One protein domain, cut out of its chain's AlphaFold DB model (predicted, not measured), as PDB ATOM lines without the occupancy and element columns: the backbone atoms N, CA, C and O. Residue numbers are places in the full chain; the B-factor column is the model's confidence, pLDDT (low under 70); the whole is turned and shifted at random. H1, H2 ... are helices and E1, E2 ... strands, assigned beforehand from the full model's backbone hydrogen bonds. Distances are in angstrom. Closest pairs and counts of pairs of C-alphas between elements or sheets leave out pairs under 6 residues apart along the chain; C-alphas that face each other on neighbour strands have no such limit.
ATOM      1  N   GLU A   2     116.484 105.879  68.896       73.94
ATOM      2  CA  GLU A   2     117.836 106.470  68.808       73.94
ATOM      3  C   GLU A   2     118.035 107.337  67.560       73.94
ATOM      4  O   GLU A   2     118.565 108.438  67.670       73.94
ATOM      5  N   GLU A   3     117.552 106.901  66.391       82.50
ATOM      6  CA  GLU A   3     117.596 107.722  65.170       82.50
ATOM      7  C   GLU A   3     116.819 109.037  65.312       82.50
ATOM      8  O   GLU A   3     117.247 110.062  64.785       82.50
ATOM      9  N   ASP A   4     115.700 109.027  66.036       83.44
ATOM     10  CA  ASP A   4     114.875 110.219  66.256       83.44
ATOM     11  C   ASP A   4     115.598 111.219  67.169       83.44
ATOM     12  O   ASP A   4     115.620 112.417  66.884       83.44
ATOM     13  N   LEU A   5     116.259 110.725  68.224       83.38
ATOM     14  CA  LEU A   5     117.093 111.538  69.114       83.38
ATOM     15  C   LEU A   5     118.298 112.122  68.369       83.38
ATOM     16  O   LEU A   5     118.575 113.314  68.489       83.38
ATOM     17  N   GLN A   6     118.961 111.316  67.537       85.88
ATOM     18  CA  GLN A   6     120.095 111.764  66.735       85.88
ATOM     19  C   GLN A   6     119.676 112.817  65.692       85.88
ATOM     20  O   GLN A   6     120.384 113.805  65.517       85.88
ATOM     21  N   LYS A   7     118.512 112.663  65.042       86.19
ATOM     22  CA  LYS A   7     117.968 113.652  64.088       86.19
ATOM     23  C   LYS A   7     117.531 114.955  64.763       86.19
ATOM     24  O   LYS A   7     117.730 116.021  64.188       86.19
ATOM     25  N   ALA A   8     116.936 114.884  65.954       82.56
ATOM     26  CA  ALA A   8     116.398 116.054  66.649       82.56
ATOM     27  C   ALA A   8     117.452 116.827  67.465       82.56
ATOM     28  O   ALA A   8     117.423 118.056  67.500       82.56
ATOM     29  N   PHE A   9     118.378 116.121  68.120       81.94
ATOM     30  CA  PHE A   9     119.335 116.705  69.070       81.94
ATOM     31  C   PHE A   9     120.805 116.553  68.650       81.94
ATOM     32  O   PHE A   9     121.676 117.133  69.296       81.94
ATOM     33  N   GLY A  10     121.107 115.792  67.591       86.62
ATOM     34  CA  GLY A  10     122.481 115.558  67.120       86.62
ATOM     35  C   GLY A  10     123.320 114.652  68.030       86.62
ATOM     36  O   GLY A  10     124.516 114.485  67.800       86.62
ATOM     37  N   THR A  11     122.715 114.078  69.070       88.06
ATOM     38  CA  THR A  11     123.351 113.186  70.042       88.06
ATOM     39  C   THR A  11     122.318 112.209  70.608       88.06
ATOM     40  O   THR A  11     121.132 112.530  70.665       88.06
ATOM     41  N   THR A  12     122.768 111.040  71.064       87.50
ATOM     42  CA  THR A  12     121.972 110.079  71.847       87.50
ATOM     43  C   THR A  12     122.271 110.149  73.348       87.50
ATOM     44  O   THR A  12     121.642 109.451  74.143       87.50
ATOM     45  N   GLN A  13     123.206 111.009  73.778       89.94
ATOM     46  CA  GLN A  13     123.553 111.150  75.193       89.94
ATOM     47  C   GLN A  13     122.439 111.850  75.975       89.94
ATOM     48  O   GLN A  13     122.223 113.056  75.843       89.94
ATOM     49  N   ALA A  14     121.779 111.099  76.859       86.31
ATOM     50  CA  ALA A  14     120.623 111.561  77.623       86.31
ATOM     51  C   ALA A  14     120.877 112.856  78.420       86.31
ATOM     52  O   ALA A  14     120.008 113.723  78.456       86.31
ATOM     53  N   LEU A  15     122.063 113.026  79.019       89.25
ATOM     54  CA  LEU A  15     122.401 114.230  79.795       89.25
ATOM     55  C   LEU A  15     122.496 115.485  78.917       89.25
ATOM     56  O   LEU A  15     121.926 116.518  79.259       89.25
ATOM     57  N   THR A  16     123.159 115.390  77.762       86.88
ATOM     58  CA  THR A  16     123.282 116.502  76.806       86.88
ATOM     59  C   THR A  16     121.922 116.888  76.221       86.88
ATOM     60  O   THR A  16     121.624 118.070  76.050       86.88
ATOM     61  N   ILE A  17     121.066 115.896  75.958       86.94
ATOM     62  CA  ILE A  17     119.696 116.117  75.483       86.94
ATOM     63  C   ILE A  17     118.851 116.787  76.575       86.94
ATOM     64  O   ILE A  17     118.173 117.774  76.300       86.94
ATOM     65  N   ALA A  18     118.926 116.309  77.822       84.19
ATOM     66  CA  ALA A  18     118.210 116.898  78.951       84.19
ATOM     67  C   ALA A  18     118.603 118.366  79.178       84.19
ATOM     68  O   ALA A  18     117.734 119.214  79.373       84.19
ATOM     69  N   GLU A  19     119.893 118.697  79.085       85.81
ATOM     70  CA  GLU A  19     120.369 120.077  79.186       85.81
ATOM     71  C   GLU A  19     119.801 120.965  78.066       85.81
ATOM     72  O   GLU A  19     119.351 122.085  78.326       85.81
ATOM     73  N   ALA A  20     119.768 120.463  76.828       82.75
ATOM     74  CA  ALA A  20     119.176 121.175  75.700       82.75
ATOM     75  C   ALA A  20     117.665 121.399  75.887       82.75
ATOM     76  O   ALA A  20     117.182 122.497  75.610       82.75
ATOM     77  N   ILE A  21     116.938 120.399  76.397       83.00
ATOM     78  CA  ILE A  21     115.503 120.494  76.701       83.00
ATOM     79  C   ILE A  21     115.250 121.508  77.817       83.00
ATOM     80  O   ILE A  21     114.367 122.340  77.680       83.00
ATOM     81  N   ILE A  22     116.031 121.498  78.897       80.31
ATOM     82  CA  ILE A  22     115.844 122.444  80.007       80.31
ATOM     83  C   ILE A  22     116.157 123.881  79.570       80.31
ATOM     84  O   ILE A  22     115.475 124.814  79.986       80.31
ATOM     85  N   LYS A  23     117.178 124.079  78.726       77.94
ATOM     86  CA  LYS A  23     117.582 125.414  78.256       77.94
ATOM     87  C   LYS A  23     116.658 125.998  77.186       77.94
ATOM     88  O   LYS A  23     116.554 127.218  77.102       77.94
ATOM     89  N   LYS A  24     116.066 125.158  76.329       77.62
ATOM     90  CA  LYS A  24     115.272 125.598  75.164       77.62
ATOM     91  C   LYS A  24     113.780 125.288  75.267       77.62
ATOM     92  O   LYS A  24     113.008 125.825  74.482       77.62
ATOM     93  N   GLY A  25     113.391 124.394  76.166       71.00
ATOM     94  CA  GLY A  25     112.008 124.002  76.398       71.00
ATOM     95  C   GLY A  25     111.312 124.911  77.405       71.00
ATOM     96  O   GLY A  25     111.943 125.623  78.184       71.00
ATOM     97  N   GLU A  26     109.985 124.866  77.398       68.62
ATOM     98  CA  GLU A  26     109.164 125.565  78.379       68.62
ATOM     99  C   GLU A  26     108.974 124.686  79.619       68.62
ATOM    100  O   GLU A  26     108.501 123.551  79.539       68.62
ATOM    101  N   ILE A  27     109.349 125.207  80.790       69.81
ATOM    102  CA  ILE A  27     109.092 124.528  82.060       69.81
ATOM    103  C   ILE A  27     107.641 124.809  82.456       69.81
ATOM    104  O   ILE A  27     107.316 125.884  82.965       69.81
ATOM    105  N   SER A  28     106.773 123.824  82.252       71.44
ATOM    106  CA  SER A  28     105.386 123.862  82.722       71.44
ATOM    107  C   SER A  28     105.332 123.701  84.242       71.44
ATOM    108  O   SER A  28     105.225 122.594  84.763       71.44
ATOM    109  N   LEU A  29     105.428 124.815  84.964       74.25
ATOM    110  CA  LEU A  29     105.199 124.856  86.410       74.25
ATOM    111  C   LEU A  29     103.701 124.925  86.710       74.25
ATOM    112  O   LEU A  29     102.948 125.608  86.010       74.25
ATOM    113  N   THR A  30     103.270 124.301  87.807       84.75
ATOM    114  CA  THR A  30     101.927 124.571  88.337       84.75
ATOM    115  C   THR A  30     101.835 126.021  88.825       84.75
ATOM    116  O   THR A  30     102.843 126.659  89.145       84.75
ATOM    117  N   ALA A  31     100.617 126.564  88.915       84.75
ATOM    118  CA  ALA A  31     100.405 127.927  89.409       84.75
ATOM    119  C   ALA A  31     100.990 128.136  90.822       84.75
ATOM    120  O   ALA A  31     101.578 129.182  91.104       84.75
ATOM    121  N   GLU A  32     100.878 127.121  91.682       87.50
ATOM    122  CA  GLU A  32     101.414 127.128  93.044       87.50
ATOM    123  C   GLU A  32     102.948 127.146  93.058       87.50
ATOM    124  O   GLU A  32     103.545 128.018  93.693       87.50
ATOM    125  N   GLN A  33     103.593 126.269  92.281       85.62
ATOM    126  CA  GLN A  33     105.052 126.251  92.152       85.62
ATOM    127  C   GLN A  33     105.570 127.587  91.613       85.62
ATOM    128  O   GLN A  33     106.489 128.175  92.180       85.62
ATOM    129  N   ARG A  34     104.949 128.120  90.552       85.38
ATOM    130  CA  ARG A  34     105.332 129.413  89.970       85.38
ATOM    131  C   ARG A  34     105.240 130.543  90.995       85.38
ATOM    132  O   ARG A  34     106.152 131.369  91.065       85.38
ATOM    133  N   LYS A  35     104.172 130.577  91.798       88.06
ATOM    134  CA  LYS A  35     104.000 131.561  92.874       88.06
ATOM    135  C   LYS A  35     105.116 131.441  93.912       88.06
ATOM    136  O   LYS A  35     105.784 132.434  94.184       88.06
ATOM    137  N   GLN A  36     105.389 130.231  94.398       89.69
ATOM    138  CA  GLN A  36     106.433 129.984  95.393       89.69
ATOM    139  C   GLN A  36     107.830 130.378  94.889       89.69
ATOM    140  O   GLN A  36     108.582 131.053  95.595       89.69
ATOM    141  N   PHE A  37     108.179 130.025  93.647       88.06
ATOM    142  CA  PHE A  37     109.442 130.446  93.031       88.06
ATOM    143  C   PHE A  37     109.551 131.969  92.939       88.06
ATOM    144  O   PHE A  37     110.599 132.535  93.254       88.06
ATOM    145  N   THR A  38     108.469 132.633  92.536       91.00
ATOM    146  CA  THR A  38     108.425 134.094  92.402       91.00
ATOM    147  C   THR A  38     108.607 134.780  93.756       91.00
ATOM    148  O   THR A  38     109.412 135.702  93.867       91.00
ATOM    149  N   GLU A  39     107.919 134.309  94.797       92.75
ATOM    150  CA  GLU A  39     108.024 134.839  96.163       92.75
ATOM    151  C   GLU A  39     109.428 134.642  96.744       92.75
ATOM    152  O   GLU A  39     110.032 135.594  97.244       92.75
ATOM    153  N   ASN A  40     109.999 133.443  96.600       93.38
ATOM    154  CA  ASN A  40     111.364 133.156  97.044       93.38
ATOM    155  C   ASN A  40     112.380 134.070  96.354       93.38
ATOM    156  O   ASN A  40     113.256 134.643  97.005       93.38
ATOM    157  N   LYS A  41     112.248 134.246  95.038       93.69
ATOM    158  CA  LYS A  41     113.162 135.082  94.257       93.69
ATOM    159  C   LYS A  41     112.991 136.562  94.576       93.69
ATOM    160  O   LYS A  41     113.981 137.279  94.692       93.69
ATOM    161  N   ARG A  42     111.757 137.009  94.817       95.69
ATOM    162  CA  ARG A  42     111.471 138.353  95.329       95.69
ATOM    163  C   ARG A  42     112.181 138.592  96.660       95.69
ATOM    164  O   ARG A  42     112.859 139.607  96.798       95.69
ATOM    165  N   ARG A  43     112.086 137.649  97.605       96.06
ATOM    166  CA  ARG A  43     112.760 137.745  98.909       96.06
ATOM    167  C   ARG A  43     114.276 137.865  98.756       96.06
ATOM    168  O   ARG A  43     114.872 138.743  99.368       96.06
ATOM    169  N   GLN A  44     114.879 137.056  97.884       95.69
ATOM    170  CA  GLN A  44     116.314 137.142  97.582       95.69
ATOM    171  C   GLN A  44     116.708 138.521  97.041       95.69
ATOM    172  O   GLN A  44     117.685 139.104  97.500       95.69
ATOM    173  N   VAL A  45     115.938 139.075  96.098       96.62
ATOM    174  CA  VAL A  45     116.192 140.420  95.551       96.62
ATOM    175  C   VAL A  45     116.136 141.481  96.652       96.62
ATOM    176  O   VAL A  45     117.027 142.326  96.729       96.62
ATOM    177  N   ILE A  46     115.129 141.416  97.526       96.69
ATOM    178  CA  ILE A  46     114.980 142.335  98.662       96.69
ATOM    179  C   ILE A  46     116.190 142.240  99.599       96.69
ATOM    180  O   ILE A  46     116.768 143.267  99.951       96.69
ATOM    181  N   GLU A  47     116.597 141.026  99.978       94.94
ATOM    182  CA  GLU A  47     117.743 140.790 100.865       94.94
ATOM    183  C   GLU A  47     119.049 141.333 100.264       94.94
ATOM    184  O   GLU A  47     119.819 141.998 100.957       94.94
ATOM    185  N   ILE A  48     119.284 141.109  98.967       94.81
ATOM    186  CA  ILE A  48     120.476 141.614  98.274       94.81
ATOM    187  C   ILE A  48     120.473 143.141  98.239       94.81
ATOM    188  O   ILE A  48     121.498 143.757  98.529       94.81
ATOM    189  N   ILE A  49     119.341 143.773  97.920       95.19
ATOM    190  CA  ILE A  49     119.254 145.237  97.916       95.19
ATOM    191  C   ILE A  49     119.490 145.784  99.328       95.19
ATOM    192  O   ILE A  49     120.277 146.712  99.479       95.19
ATOM    193  N   ALA A  50     118.883 145.190 100.358       93.56
ATOM    194  CA  ALA A  50     119.027 145.640 101.744       93.56
ATOM    195  C   ALA A  50     120.479 145.582 102.239       93.56
ATOM    196  O   ALA A  50     120.941 146.501 102.908       93.56
ATOM    197  N   ARG A  51     121.215 144.523 101.878       91.69
ATOM    198  CA  ARG A  51     122.624 144.360 102.266       91.69
ATOM    199  C   ARG A  51     123.560 145.318 101.536       91.69
ATOM    200  O   ARG A  51     124.544 145.764 102.115       91.69
ATOM    201  N   ASN A  52     123.272 145.628 100.272       92.75
ATOM    202  CA  ASN A  52     124.205 146.369  99.422       92.75
ATOM    203  C   ASN A  52     123.883 147.860  99.278       92.75
ATOM    204  O   ASN A  52     124.747 148.634  98.866       92.75
ATOM    205  N   ALA A  53     122.649 148.275  99.561       91.44
ATOM    206  CA  ALA A  53     122.193 149.635  99.321       91.44
ATOM    207  C   ALA A  53     121.937 150.413 100.612       91.44
ATOM    208  O   ALA A  53     121.486 149.871 101.619       91.44
ATOM    209  N   ILE A  54     122.157 151.726 100.545       92.75
ATOM    210  CA  ILE A  54     121.879 152.652 101.644       92.75
ATOM    211  C   ILE A  54     121.046 153.840 101.178       92.75
ATOM    212  O   ILE A  54     120.971 154.158  99.985       92.75
ATOM    213  N   ASN A  55     120.453 154.533 102.146       93.75
ATOM    214  CA  ASN A  55     119.933 155.871 101.941       93.75
ATOM    215  C   ASN A  55     121.105 156.876 101.898       93.75
ATOM    216  O   ASN A  55     121.774 157.054 102.916       93.75
ATOM    217  N   PRO A  56     121.352 157.578 100.775       89.69
ATOM    218  CA  PRO A  56     122.442 158.550 100.674       89.69
ATOM    219  C   PRO A  56     122.293 159.754 101.618       89.69
ATOM    220  O   PRO A  56     123.284 160.421 101.906       89.69
ATOM    221  N   GLN A  57     121.081 160.044 102.103       91.75
ATOM    222  CA  GLN A  57     120.816 161.170 103.004       91.75
ATOM    223  C   GLN A  57     121.217 160.850 104.448       91.75
ATOM    224  O   GLN A  57     121.843 161.673 105.109       91.75
ATOM    225  N   THR A  58     120.879 159.652 104.934       89.06
ATOM    226  CA  THR A  58     121.157 159.229 106.320       89.06
ATOM    227  C   THR A  58     122.409 158.367 106.445       89.06
ATOM    228  O   THR A  58     122.904 158.175 107.550       89.06
ATOM    229  N   LYS A  59     122.933 157.856 105.324       84.81
ATOM    230  CA  LYS A  59     124.042 156.892 105.244       84.81
ATOM    231  C   LYS A  59     123.775 155.578 105.981       84.81
ATOM    232  O   LYS A  59     124.700 154.924 106.446       84.81
ATOM    233  N   THR A  60     122.507 155.191 106.084       86.31
ATOM    234  CA  THR A  60     122.082 153.952 106.746       86.31
ATOM    235  C   THR A  60     121.407 153.007 105.753       86.31
ATOM    236  O   THR A  60     120.761 153.483 104.810       86.31
ATOM    237  N   PRO A  61     121.499 151.680 105.954       89.31
ATOM    238  CA  PRO A  61     120.724 150.719 105.176       89.31
ATOM    239  C   PRO A  61     119.220 150.946 105.319       89.31
ATOM    240  O   PRO A  61     118.731 151.407 106.354       89.31
ATOM    241  N   HIS A  62     118.481 150.571 104.276       91.69
ATOM    242  CA  HIS A  62     117.027 150.459 104.347       91.69
ATOM    243  C   HIS A  62     116.638 149.077 104.886       91.69
ATOM    244  O   HIS A  62     117.166 148.074 104.400       91.69
ATOM    245  N   PRO A  63     115.686 148.979 105.833       93.12
ATOM    246  CA  PRO A  63     115.163 147.688 106.266       93.12
ATOM    247  C   PRO A  63     114.549 146.894 105.096       93.12
ATOM    248  O   PRO A  63     113.918 147.505 104.227       93.12
ATOM    249  N   PRO A  64     114.619 145.546 105.094       95.12
ATOM    250  CA  PRO A  64     114.041 144.715 104.032       95.12
ATOM    251  C   PRO A  64     112.567 145.025 103.733       95.12
ATOM    252  O   PRO A  64     112.187 145.167 102.574       95.12
ATOM    253  N   GLY A  65     111.747 145.232 104.772       96.12
ATOM    254  CA  GLY A  65     110.331 145.584 104.607       96.12
ATOM    255  C   GLY A  65     110.109 146.916 103.880       96.12
ATOM    256  O   GLY A  65     109.161 147.046 103.110       96.12
ATOM    257  N   ARG A  66     111.016 147.892 104.039       95.56
ATOM    258  CA  ARG A  66     110.924 149.180 103.333       95.56
ATOM    259  C   ARG A  66     111.172 149.025 101.834       95.56
ATOM    260  O   ARG A  66     110.521 149.710 101.041       95.56
ATOM    261  N   ILE A  67     112.103 148.145 101.465       96.56
ATOM    262  CA  ILE A  67     112.418 147.807 100.071       96.56
ATOM    263  C   ILE A  67     111.265 147.022  99.448       96.56
ATOM    264  O   ILE A  67     110.856 147.351  98.337       96.56
ATOM    265  N   ASP A  68     110.696 146.048 100.161       97.19
ATOM    266  CA  ASP A  68     109.544 145.286  99.665       97.19
ATOM    267  C   ASP A  68     108.327 146.184  99.401       97.19
ATOM    268  O   ASP A  68     107.693 146.099  98.345       97.19
ATOM    269  N   GLN A  69     108.051 147.117 100.316       97.62
ATOM    270  CA  GLN A  69     107.004 148.115 100.123       97.62
ATOM    271  C   GLN A  69     107.270 148.962  98.870       97.62
ATOM    272  O   GLN A  69     106.391 149.083  98.019       97.62
ATOM    273  N   ALA A  70     108.493 149.477  98.695       97.50
ATOM    274  CA  ALA A  70     108.850 150.259  97.510       97.50
ATOM    275  C   ALA A  70     108.735 149.440  96.211       97.50
ATOM    276  O   ALA A  70     108.255 149.944  95.198       97.50
ATOM    277  N   MET A  71     109.128 148.162  96.227       97.12
ATOM    278  CA  MET A  71     108.970 147.257  95.083       97.12
ATOM    279  C   MET A  71     107.497 146.979  94.761       97.12
ATOM    280  O   MET A  71     107.146 146.798  93.595       97.12
ATOM    281  N   THR A  72     106.634 146.924  95.777       96.88
ATOM    282  CA  THR A  72     105.181 146.756  95.618       96.88
ATOM    283  C   THR A  72     104.542 148.009  95.024       96.88
ATOM    284  O   THR A  72     103.808 147.909  94.042       96.88
ATOM    285  N   GLU A  73     104.879 149.189  95.547       96.94
ATOM    286  CA  GLU A  73     104.414 150.487  95.038       96.94
ATOM    287  C   GLU A  73     104.856 150.722  93.585       96.94
ATOM    288  O   GLU A  73     104.055 151.135  92.748       96.94
ATOM    289  N   ALA A  74     106.099 150.361  93.254       96.44
ATOM    290  CA  ALA A  74     106.632 150.418  91.893       96.44
ATOM    291  C   ALA A  74     106.114 149.295  90.970       96.44
ATOM    292  O   ALA A  74     106.505 149.238  89.803       96.44
ATOM    293  N   ARG A  75     105.259 148.390  91.475       95.44
ATOM    294  CA  ARG A  75     104.703 147.234  90.747       95.44
ATOM    295  C   ARG A  75     105.779 146.394  90.048       95.44
ATOM    296  O   ARG A  75     105.619 145.978  88.900       95.44
ATOM    297  N   VAL A  76     106.890 146.142  90.744       94.31
ATOM    298  CA  VAL A  76     108.002 145.348  90.206       94.31
ATOM    299  C   VAL A  76     107.544 143.908  89.984       94.31
ATOM    300  O   VAL A  76     107.226 143.194  90.939       94.31
ATOM    301  N   ASN A  77     107.553 143.482  88.722       91.69
ATOM    302  CA  ASN A  77     107.302 142.100  88.340       91.69
ATOM    303  C   ASN A  77     108.591 141.271  88.457       91.69
ATOM    304  O   ASN A  77     109.634 141.665  87.932       91.69
ATOM    305  N   ILE A  78     108.508 140.123  89.127       92.50
ATOM    306  CA  ILE A  78     109.627 139.195  89.292       92.50
ATOM    307  C   ILE A  78     109.449 138.049  88.304       92.50
ATOM    308  O   ILE A  78     108.550 137.224  88.444       92.50
ATOM    309  N   ASP A  79     110.320 138.009  87.302       87.88
ATOM    310  CA  ASP A  79     110.373 136.920  86.334       87.88
ATOM    311  C   ASP A  79     111.263 135.783  86.875       87.88
ATOM    312  O   ASP A  79     112.458 136.006  87.099       87.88
ATOM    313  N   PRO A  80     110.728 134.564  87.083       82.88
ATOM    314  CA  PRO A  80     111.507 133.430  87.578       82.88
ATOM    315  C   PRO A  80     112.681 133.039  86.676       82.88
ATOM    316  O   PRO A  80     113.663 132.490  87.182       82.88
ATOM    317  N   THR A  81     112.600 133.323  85.374       83.38
ATOM    318  CA  THR A  81     113.608 132.925  84.378       83.38
ATOM    319  C   THR A  81     114.861 133.800  84.415       83.38
ATOM    320  O   THR A  81     115.952 133.335  84.088       83.38
ATOM    321  N   LYS A  82     114.736 135.050  84.877       88.88
ATOM    322  CA  LYS A  82     115.849 136.004  84.964       88.88
ATOM    323  C   LYS A  82     116.787 135.677  86.116       88.88
ATOM    324  O   LYS A  82     116.380 135.099  87.127       88.88
ATOM    325  N   SER A  83     118.052 136.072  86.004       92.00
ATOM    326  CA  SER A  83     118.992 135.939  87.118       92.00
ATOM    327  C   SER A  83     118.646 136.915  88.246       92.00
ATOM    328  O   SER A  83     118.038 137.965  88.025       92.00
ATOM    329  N   THR A  84     119.041 136.581  89.474       93.06
ATOM    330  CA  THR A  84     118.796 137.450  90.631       93.06
ATOM    331  C   THR A  84     119.473 138.814  90.460       93.06
ATOM    332  O   THR A  84     118.849 139.834  90.734       93.06
ATOM    333  N   ASP A  85     120.686 138.861  89.903       92.25
ATOM    334  CA  ASP A  85     121.410 140.114  89.641       92.25
ATOM    335  C   ASP A  85     120.689 141.024  88.638       92.25
ATOM    336  O   ASP A  85     120.658 142.248  88.798       92.25
ATOM    337  N   GLU A  86     120.091 140.442  87.595       95.19
ATOM    338  CA  GLU A  86     119.298 141.202  86.631       95.19
ATOM    339  C   GLU A  86     118.044 141.779  87.298       95.19
ATOM    340  O   GLU A  86     117.750 142.969  87.155       95.19
ATOM    341  N   LEU A  87     117.346 140.964  88.091       95.81
ATOM    342  CA  LEU A  87     116.165 141.392  88.839       95.81
ATOM    343  C   LEU A  87     116.495 142.495  89.852       95.81
ATOM    344  O   LEU A  87     115.727 143.447  89.977       95.81
ATOM    345  N   VAL A  88     117.652 142.427  90.515       96.31
ATOM    346  CA  VAL A  88     118.144 143.478  91.419       96.31
ATOM    347  C   VAL A  88     118.325 144.801  90.671       96.31
ATOM    348  O   VAL A  88     117.868 145.840  91.147       96.31
ATOM    349  N   LYS A  89     118.930 144.788  89.476       95.44
ATOM    350  CA  LYS A  89     119.096 146.002  88.654       95.44
ATOM    351  C   LYS A  89     117.748 146.593  88.229       95.44
ATOM    352  O   LYS A  89     117.568 147.810  88.300       95.44
ATOM    353  N   ILE A  90     116.806 145.743  87.817       96.00
ATOM    354  CA  ILE A  90     115.445 146.149  87.433       96.00
ATOM    355  C   ILE A  90     114.719 146.775  88.629       96.00
ATOM    356  O   ILE A  90     114.209 147.891  88.520       96.00
ATOM    357  N   ALA A  91     114.727 146.095  89.777       96.69
ATOM    358  CA  ALA A  91     114.092 146.565  91.001       96.69
ATOM    359  C   ALA A  91     114.686 147.903  91.457       96.69
ATOM    360  O   ALA A  91     113.940 148.852  91.679       96.69
ATOM    361  N   MET A  92     116.017 148.030  91.492       95.94
ATOM    362  CA  MET A  92     116.700 149.280  91.842       95.94
ATOM    363  C   MET A  92     116.300 150.444  90.933       95.94
ATOM    364  O   MET A  92     116.051 151.545  91.419       95.94
ATOM    365  N   LYS A  93     116.207 150.220  89.617       96.44
ATOM    366  CA  LYS A  93     115.756 151.254  88.674       96.44
ATOM    367  C   LYS A  93     114.316 151.690  88.962       96.44
ATOM    368  O   LYS A  93     114.026 152.879  88.865       96.44
ATOM    369  N   ALA A  94     113.448 150.748  89.321       97.06
ATOM    370  CA  ALA A  94     112.035 150.999  89.578       97.06
ATOM    371  C   ALA A  94     111.769 151.706  90.920       97.06
ATOM    372  O   ALA A  94     110.883 152.550  90.986       97.06
ATOM    373  N   ILE A  95     112.535 151.400  91.974       96.81
ATOM    374  CA  ILE A  95     112.318 151.970  93.318       96.81
ATOM    375  C   ILE A  95     113.046 153.303  93.555       96.81
ATOM    376  O   ILE A  95     112.630 154.066  94.421       96.81
ATOM    377  N   ARG A  96     114.101 153.620  92.787       95.62
ATOM    378  CA  ARG A  96     114.861 154.887  92.893       95.62
ATOM    379  C   ARG A  96     114.006 156.168  92.849       95.62
ATOM    380  O   ARG A  96     114.340 157.095  93.578       95.62
ATOM    381  N   PRO A  97     112.939 156.267  92.030       96.25
ATOM    382  CA  PRO A  97     112.052 157.431  92.046       96.25
ATOM    383  C   PRO A  97     111.204 157.550  93.320       96.25
ATOM    384  O   PRO A  97     110.739 158.641  93.631       96.25
ATOM    385  N   LEU A  98     110.984 156.446  94.041       96.00
ATOM    386  CA  LEU A  98     110.143 156.399  95.243       96.00
ATOM    387  C   LEU A  98     110.947 156.608  96.527       96.00
ATOM    388  O   LEU A  98     110.443 157.186  97.489       96.00
ATOM    389  N   ILE A  99     112.188 156.113  96.560       95.50
ATOM    390  CA  ILE A  99     113.072 156.220  97.719       95.50
ATOM    391  C   ILE A  99     114.498 156.607  97.322       95.50
ATOM    392  O   ILE A  99     115.033 156.078  96.345       95.50
ATOM    393  N   PRO A 100     115.172 157.461  98.114       95.31
ATOM    394  CA  PRO A 100     116.590 157.721  97.934       95.31
ATOM    395  C   PRO A 100     117.373 156.452  98.287       95.31
ATOM    396  O   PRO A 100     117.435 156.028  99.444       95.31
ATOM    397  N   ILE A 101     117.956 155.818  97.271       95.31
ATOM    398  CA  ILE A 101     118.691 154.564  97.422       95.31
ATOM    399  C   ILE A 101     119.826 154.468  96.402       95.31
ATOM    400  O   ILE A 101     119.650 154.745  95.211       95.31
ATOM    401  N   ARG A 102     121.004 154.048  96.862       93.62
ATOM    402  CA  ARG A 102     122.151 153.738  96.001       93.62
ATOM    403  C   ARG A 102     122.938 152.562  96.558       93.62
ATOM    404  O   ARG A 102     122.941 152.353  97.767       93.62
ATOM    405  N   PHE A 103     123.602 151.826  95.672       93.38
ATOM    406  CA  PHE A 103     124.637 150.891  96.096       93.38
ATOM    407  C   PHE A 103     125.866 151.670  96.528       93.38
ATOM    408  O   PHE A 103     126.238 152.651  95.880       93.38
TER     409      PHE A 103
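AT A GLANCE: This is residues 2 to 103 of the 174 residues of the protein "Ribosome assembly factor SBDS" of Methanothrix sp (UniProt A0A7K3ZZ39). The long helix H3 is crossed by H4 and H5, packed on its later part, while short H1 and H2 make an arm that adds the length. The printed part has 102 residues, mostly helix, with five named helices and one named strand: H1, H2, H3, E1, H4, H5. It is only just extended, close to loose, with radius of gyration of the C-alphas 19.3 A and spans 66 by 26 by 18 A.

IN THESE COORDINATES: Find C-alpha 31 at (100.405, 127.927, 89.409); H3 runs 31.7 A to residue 52. Then come E1, 53 to 55, H4, 64 to 73, and H5, 84 to 95, ending at (112.318, 151.970, 93.318). Earlier find H1, 2 to 9, and H2, 14 to 24.

HOW THE PARTS SIT: H3, with residues 41 to 49 alone, touches H5, about perpendicular at 73 degrees; look at their closest C-alphas, Val 45 and Val 88, 5.5 A apart. H1 and H3 are apart. E1 pairs with no named strand. In the five helices every O i to N i+4 pair is within hydrogen-bond range.

THE WHOLE: The farthest C-alphas, Glu 3 and Thr 58, are 66.0 A apart. The printed part has no cut; residues 26 to 27 have pLDDT under 70.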